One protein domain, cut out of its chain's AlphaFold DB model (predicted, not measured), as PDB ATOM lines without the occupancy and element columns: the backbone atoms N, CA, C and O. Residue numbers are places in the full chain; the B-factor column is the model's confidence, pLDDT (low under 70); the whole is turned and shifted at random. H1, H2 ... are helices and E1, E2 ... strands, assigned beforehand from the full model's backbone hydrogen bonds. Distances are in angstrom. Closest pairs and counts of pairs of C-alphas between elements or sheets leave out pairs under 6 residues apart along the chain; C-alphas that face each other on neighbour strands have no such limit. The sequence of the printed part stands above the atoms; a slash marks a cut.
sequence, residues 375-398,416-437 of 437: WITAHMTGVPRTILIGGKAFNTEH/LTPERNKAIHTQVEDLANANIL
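Overview. This is residues 375 to 398 and 416 to 437 of the 437 residues of an uncharacterized protein of Tanacetum cinerariifolium (UniProt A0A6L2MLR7). The printed part is a long, thin rod with a small two-strand hairpin, E1 and E2, towards one end and a single helix, H1, towards the other. Residues 375 to 385, with no named element, lead into the hairpin, and residues 417 to 423 stick out free at the helix end. The printed part has 46 residues, in the order E1, E2, H1, with an antiparallel sheet E1 - E2; its class is mixed. It is extended, with a radius of gyration of the C-alphas of 15.8 A and spans of 51 by 23 by 12 A.

Arrangement. E1, residues 386 to 389, and E2, residues 392 to 395, form a hairpin with a tight link; their directions stand at 144 degrees. N 387 and O 394, 2.9 A apart, are within hydrogen-bond range, as are N 394 and O 387, at 2.8 A. H1, residues 418 to 433, is apart from E1. In H1 every O i to N i+4 pair is within hydrogen-bond range.

Along the chain. E1 begins at C-alpha 386, (-11.749, 5.611, 52.439). H1, 22.6 A long, ends at C-alpha 433, (3.069, 12.879, 40.356).

Size, cuts and confidence. The C-alphas farthest apart, of Gly 390 and Thr 417, are 51.5 A apart. Residues 399 to 415 are not printed; C-alphas 398 and 416 are 31.0 A apart across this cut. No printed residue is under 70 in pLDDT.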
ATOM      1  N   TRP A 375      -6.640   7.208  31.287       88.06
ATOM      2  CA  TRP A 375      -6.003   7.714  30.057       88.06
ATOM      3  C   TRP A 375      -4.554   8.176  30.247       88.06
ATOM      4  O   TRP A 375      -3.727   8.031  29.351       88.06
ATOM      5  N   ILE A 376      -4.259   8.735  31.419       87.25
ATOM      6  CA  ILE A 376      -2.923   9.149  31.851       87.25
ATOM      7  C   ILE A 376      -2.663   8.607  33.254       87.25
ATOM      8  O   ILE A 376      -3.592   8.224  33.966       87.25
ATOM      9  N   THR A 377      -1.405   8.614  33.686       85.56
ATOM     10  CA  THR A 377      -1.012   8.175  35.036       85.56
ATOM     11  C   THR A 377      -1.740   8.942  36.138       85.56
ATOM     12  O   THR A 377      -2.143   8.340  37.127       85.56
ATOM     13  N   ALA A 378      -2.027  10.230  35.937       83.12
ATOM     14  CA  ALA A 378      -2.821  11.026  36.875       83.12
ATOM     15  C   ALA A 378      -4.288  10.562  37.008       83.12
ATOM     16  O   ALA A 378      -4.922  10.829  38.023       83.12
ATOM     17  N   HIS A 379      -4.832   9.858  36.007       85.38
ATOM     18  CA  HIS A 379      -6.176   9.269  36.068       85.38
ATOM     19  C   HIS A 379      -6.186   7.894  36.737       85.38
ATOM     20  O   HIS A 379      -7.259   7.342  36.966       85.38
ATOM     21  N   MET A 380      -5.024   7.315  37.061       83.56
ATOM     22  CA  MET A 380      -4.952   6.103  37.872       83.56
ATOM     23  C   MET A 380      -5.296   6.457  39.322       83.56
ATOM     24  O   MET A 380      -4.437   6.481  40.201       83.56
ATOM     25  N   THR A 381      -6.571   6.746  39.583       71.88
ATOM     26  CA  THR A 381      -7.086   6.873  40.938       71.88
ATOM     27  C   THR A 381      -6.959   5.502  41.579       71.88
ATOM     28  O   THR A 381      -7.675   4.564  41.221       71.88
ATOM     29  N   GLY A 382      -5.980   5.353  42.471       73.44
ATOM     30  CA  GLY A 382      -5.814   4.129  43.242       73.44
ATOM     31  C   GLY A 382      -7.098   3.765  43.991       73.44
ATOM     32  O   GLY A 382      -8.043   4.551  44.081       73.44
ATOM     33  N   VAL A 383      -7.130   2.563  44.564       77.19
ATOM     34  CA  VAL A 383      -8.264   2.137  45.393       77.19
ATOM     35  C   VAL A 383      -8.497   3.192  46.484       77.19
ATOM     36  O   VAL A 383      -7.546   3.515  47.209       77.19
ATOM     37  N   PRO A 384      -9.716   3.753  46.602       78.12
ATOM     38  CA  PRO A 384      -9.987   4.789  47.582       78.12
ATOM     39  C   PRO A 384      -9.637   4.262  48.970       78.12
ATOM     40  O   PRO A 384     -10.145   3.231  49.407       78.12
ATOM     41  N   ARG A 385      -8.746   4.978  49.670       81.38
ATOM     42  CA  ARG A 385      -8.336   4.623  51.039       81.38
ATOM     43  C   ARG A 385      -9.497   4.714  52.015       81.38
ATOM     44  O   ARG A 385      -9.419   4.141  53.091       81.38
ATOM     45  N   THR A 386     -10.548   5.432  51.643       85.38
ATOM     46  CA  THR A 386     -11.749   5.611  52.439       85.38
ATOM     47  C   THR A 386     -12.940   5.130  51.634       85.38
ATOM     48  O   THR A 386     -13.288   5.720  50.613       85.38
ATOM     49  N   ILE A 387     -13.571   4.060  52.100       86.06
ATOM     50  CA  ILE A 387     -14.800   3.536  51.514       86.06
ATOM     51  C   ILE A 387     -15.961   3.993  52.392       86.06
ATOM     52  O   ILE A 387     -15.916   3.846  53.613       86.06
ATOM     53  N   LEU A 388     -17.006   4.552  51.787       86.88
ATOM     54  CA  LEU A 388     -18.239   4.874  52.498       86.88
ATOM     55  C   LEU A 388     -19.119   3.624  52.565       86.88
ATOM     56  O   LEU A 388     -19.528   3.097  51.536       86.88
ATOM     57  N   ILE A 389     -19.418   3.141  53.772       86.44
ATOM     58  CA  ILE A 389     -20.363   2.036  53.982       86.44
ATOM     59  C   ILE A 389     -21.478   2.557  54.891       86.44
ATOM     60  O   ILE A 389     -21.253   2.811  56.073       86.44
ATOM     61  N   GLY A 390     -22.677   2.763  54.336       90.12
ATOM     62  CA  GLY A 390     -23.821   3.329  55.070       90.12
ATOM     63  C   GLY A 390     -23.561   4.749  55.587       90.12
ATOM     64  O   GLY A 390     -23.709   5.002  56.779       90.12
ATOM     65  N   GLY A 391     -23.052   5.636  54.724       90.25
ATOM     66  CA  GLY A 391     -22.761   7.037  55.064       90.25
ATOM     67  C   GLY A 391     -21.540   7.259  55.966       90.25
ATOM     68  O   GLY A 391     -21.156   8.400  56.211       90.25
ATOM     69  N   LYS A 392     -20.885   6.193  56.446       88.81
ATOM     70  CA  LYS A 392     -19.701   6.285  57.310       88.81
ATOM     71  C   LYS A 392     -18.423   5.985  56.543       88.81
ATOM     72  O   LYS A 392     -18.335   4.985  55.837       88.81
ATOM     73  N   ALA A 393     -17.431   6.851  56.724       90.50
ATOM     74  CA  ALA A 393     -16.087   6.716  56.180       90.50
ATOM     75  C   ALA A 393     -15.313   5.599  56.895       90.50
ATOM     76  O   ALA A 393     -15.017   5.703  58.085       90.50
ATOM     77  N   PHE A 394     -14.964   4.543  56.162       84.50
ATOM     78  CA  PHE A 394     -14.078   3.479  56.623       84.50
ATOM     79  C   PHE A 394     -12.736   3.607  55.928       84.50
ATOM     80  O   PHE A 394     -12.626   3.369  54.727       84.50
ATOM     81  N   ASN A 395     -11.706   3.951  56.695       87.31
ATOM     82  CA  ASN A 395     -10.347   3.896  56.185       87.31
ATOM     83  C   ASN A 395      -9.931   2.430  56.035       87.31
ATOM     84  O   ASN A 395      -9.858   1.684  57.013       87.31
ATOM     85  N   THR A 396      -9.692   2.011  54.802       82.06
ATOM     86  CA  THR A 396      -9.179   0.695  54.459       82.06
ATOM     87  C   THR A 396      -7.670   0.764  54.319       82.06
ATOM     88  O   THR A 396      -7.141   1.364  53.384       82.06
ATOM     89  N   GLU A 397      -6.972   0.108  55.237       82.88
ATOM     90  CA  GLU A 397      -5.539  -0.136  55.129       82.88
ATOM     91  C   GLU A 397      -5.314  -1.592  54.728       82.88
ATOM     92  O   GLU A 397      -5.758  -2.519  55.411       82.88
ATOM     93  N   HIS A 398      -4.596  -1.808  53.628       82.81
ATOM     94  CA  HIS A 398      -4.112  -3.139  53.302       82.81
ATOM     95  C   HIS A 398      -2.913  -3.467  54.197       82.81
ATOM     96  O   HIS A 398      -1.854  -2.848  54.088       82.81
ATOM     97  N   LEU A 416      21.382  -1.215  36.176       95.00
ATOM     98  CA  LEU A 416      20.703  -1.212  34.882       95.00
ATOM     99  C   LEU A 416      21.502  -0.369  33.889       95.00
ATOM    100  O   LEU A 416      22.240   0.536  34.288       95.00
ATOM    101  N   THR A 417      21.341  -0.660  32.597       96.94
ATOM    102  CA  THR A 417      21.930   0.156  31.531       96.94
ATOM    103  C   THR A 417      21.388   1.593  31.596       96.94
ATOM    104  O   THR A 417      20.244   1.793  32.021       96.94
ATOM    105  N   PRO A 418      22.171   2.608  31.182       96.31
ATOM    106  CA  PRO A 418      21.758   4.014  31.258       96.31
ATOM    107  C   PRO A 418      20.416   4.298  30.571       96.31
ATOM    108  O   PRO A 418      19.584   5.019  31.112       96.31
ATOM    109  N   GLU A 419      20.174   3.664  29.424       96.69
ATOM    110  CA  GLU A 419      18.925   3.785  28.668       96.69
ATOM    111  C   GLU A 419      17.705   3.308  29.472       96.69
ATOM    112  O   GLU A 419      16.712   4.027  29.589       96.69
ATOM    113  N   ARG A 420      17.801   2.138  30.119       97.38
ATOM    114  CA  ARG A 420      16.722   1.609  30.967       97.38
ATOM    115  C   ARG A 420      16.499   2.471  32.204       97.38
ATOM    116  O   ARG A 420      15.357   2.676  32.597       97.38
ATOM    117  N   ASN A 421      17.571   2.994  32.804       95.88
ATOM    118  CA  ASN A 421      17.451   3.908  33.941       95.88
ATOM    119  C   ASN A 421      16.687   5.180  33.569       95.88
ATOM    120  O   ASN A 421      15.860   5.624  34.358       95.88
ATOM    121  N   LYS A 422      16.930   5.739  32.376       96.25
ATOM    122  CA  LYS A 422      16.208   6.922  31.897       96.25
ATOM    123  C   LYS A 422      14.710   6.644  31.761       96.25
ATOM    124  O   LYS A 422      13.914   7.405  32.293       96.25
ATOM    125  N   ALA A 423      14.338   5.532  31.124       95.19
ATOM    126  CA  ALA A 423      12.934   5.143  30.978       95.19
ATOM    127  C   ALA A 423      12.240   4.918  32.336       95.19
ATOM    128  O   ALA A 423      11.119   5.374  32.543       95.19
ATOM    129  N   ILE A 424      12.924   4.262  33.281       95.75
ATOM    130  CA  ILE A 424      12.403   4.051  34.640       95.75
ATOM    131  C   ILE A 424      12.229   5.377  35.372       95.75
ATOM    132  O   ILE A 424      11.231   5.544  36.058       95.75
ATOM    133  N   HIS A 425      13.169   6.314  35.239       95.94
ATOM    134  CA  HIS A 425      13.061   7.610  35.905       95.94
ATOM    135  C   HIS A 425      11.801   8.357  35.469       95.94
ATOM    136  O   HIS A 425      11.073   8.842  36.324       95.94
ATOM    137  N   THR A 426      11.513   8.383  34.164       94.88
ATOM    138  CA  THR A 426      10.285   8.993  33.637       94.88
ATOM    139  C   THR A 426       9.037   8.326  34.217       94.88
ATOM    140  O   THR A 426       8.179   9.010  34.759       94.88
ATOM    141  N   GLN A 427       8.965   6.992  34.215       93.69
ATOM    142  CA  GLN A 427       7.807   6.285  34.782       93.69
ATOM    143  C   GLN A 427       7.652   6.500  36.294       93.69
ATOM    144  O   GLN A 427       6.538   6.638  36.789       93.69
ATOM    145  N   VAL A 428       8.756   6.510  37.046       94.62
ATOM    146  CA  VAL A 428       8.738   6.754  38.497       94.62
ATOM    147  C   VAL A 428       8.266   8.172  38.799       94.62
ATOM    148  O   VAL A 428       7.491   8.360  39.730       94.62
ATOM    149  N   GLU A 429       8.693   9.153  38.007       95.00
ATOM    150  CA  GLU A 429       8.239  10.538  38.114       95.00
ATOM    151  C   GLU A 429       6.735  10.657  37.833       95.00
ATOM    152  O   GLU A 429       6.013  11.252  38.631       95.00
ATOM    153  N   ASP A 430       6.230   9.996  36.787       91.44
ATOM    154  CA  ASP A 430       4.796   9.965  36.476       91.44
ATOM    155  C   ASP A 430       3.960   9.344  37.612       91.44
ATOM    156  O   ASP A 430       2.888   9.847  37.949       91.44
ATOM    157  N   LEU A 431       4.451   8.265  38.230       91.12
ATOM    158  CA  LEU A 431       3.783   7.604  39.359       91.12
ATOM    159  C   LEU A 431       3.843   8.427  40.652       91.12
ATOM    160  O   LEU A 431       2.884   8.425  41.427       91.12
ATOM    161  N   ALA A 432       4.951   9.134  40.888       91.12
ATOM    162  CA  ALA A 432       5.090  10.050  42.015       91.12
ATOM    163  C   ALA A 432       4.136  11.246  41.871       91.12
ATOM    164  O   ALA A 432       3.439  11.595  42.821       91.12
ATOM    165  N   ASN A 433       4.021  11.809  40.664       90.25
ATOM    166  CA  ASN A 433       3.069  12.879  40.356       90.25
ATOM    167  C   ASN A 433       1.609  12.431  40.540       90.25
ATOM    168  O   ASN A 433       0.766  13.222  40.957       90.25
ATOM    169  N   ALA A 434       1.315  11.151  40.289       86.31
ATOM    170  CA  ALA A 434       0.011  10.543  40.557       86.31
ATOM    171  C   ALA A 434      -0.225  10.191  42.045       86.31
ATOM    172  O   ALA A 434      -1.282   9.660  42.383       86.31
ATOM    173  N   ASN A 435       0.730  10.476  42.942       86.44
ATOM    174  CA  ASN A 435       0.664  10.175  44.378       86.44
ATOM    175  C   ASN A 435       0.440   8.676  44.684       86.44
ATOM    176  O   ASN A 435      -0.245   8.304  45.643       86.44
ATOM    177  N   ILE A 436       0.992   7.811  43.826       86.00
ATOM    178  CA  ILE A 436       0.965   6.350  43.982       86.00
ATOM    179  C   ILE A 436       2.188   5.868  44.780       86.00
ATOM    180  O   ILE A 436       2.081   4.880  45.512       86.00
ATOM    181  N   LEU A 437       3.330   6.552  44.619       87.31
ATOM    182  CA  LEU A 437       4.620   6.234  45.247       87.31
ATOM    183  C   LEU A 437       4.919   7.059  46.497       87.31
ATOM    184  O   LEU A 437       4.420   8.201  46.594       87.31
TER     185      LEU A 437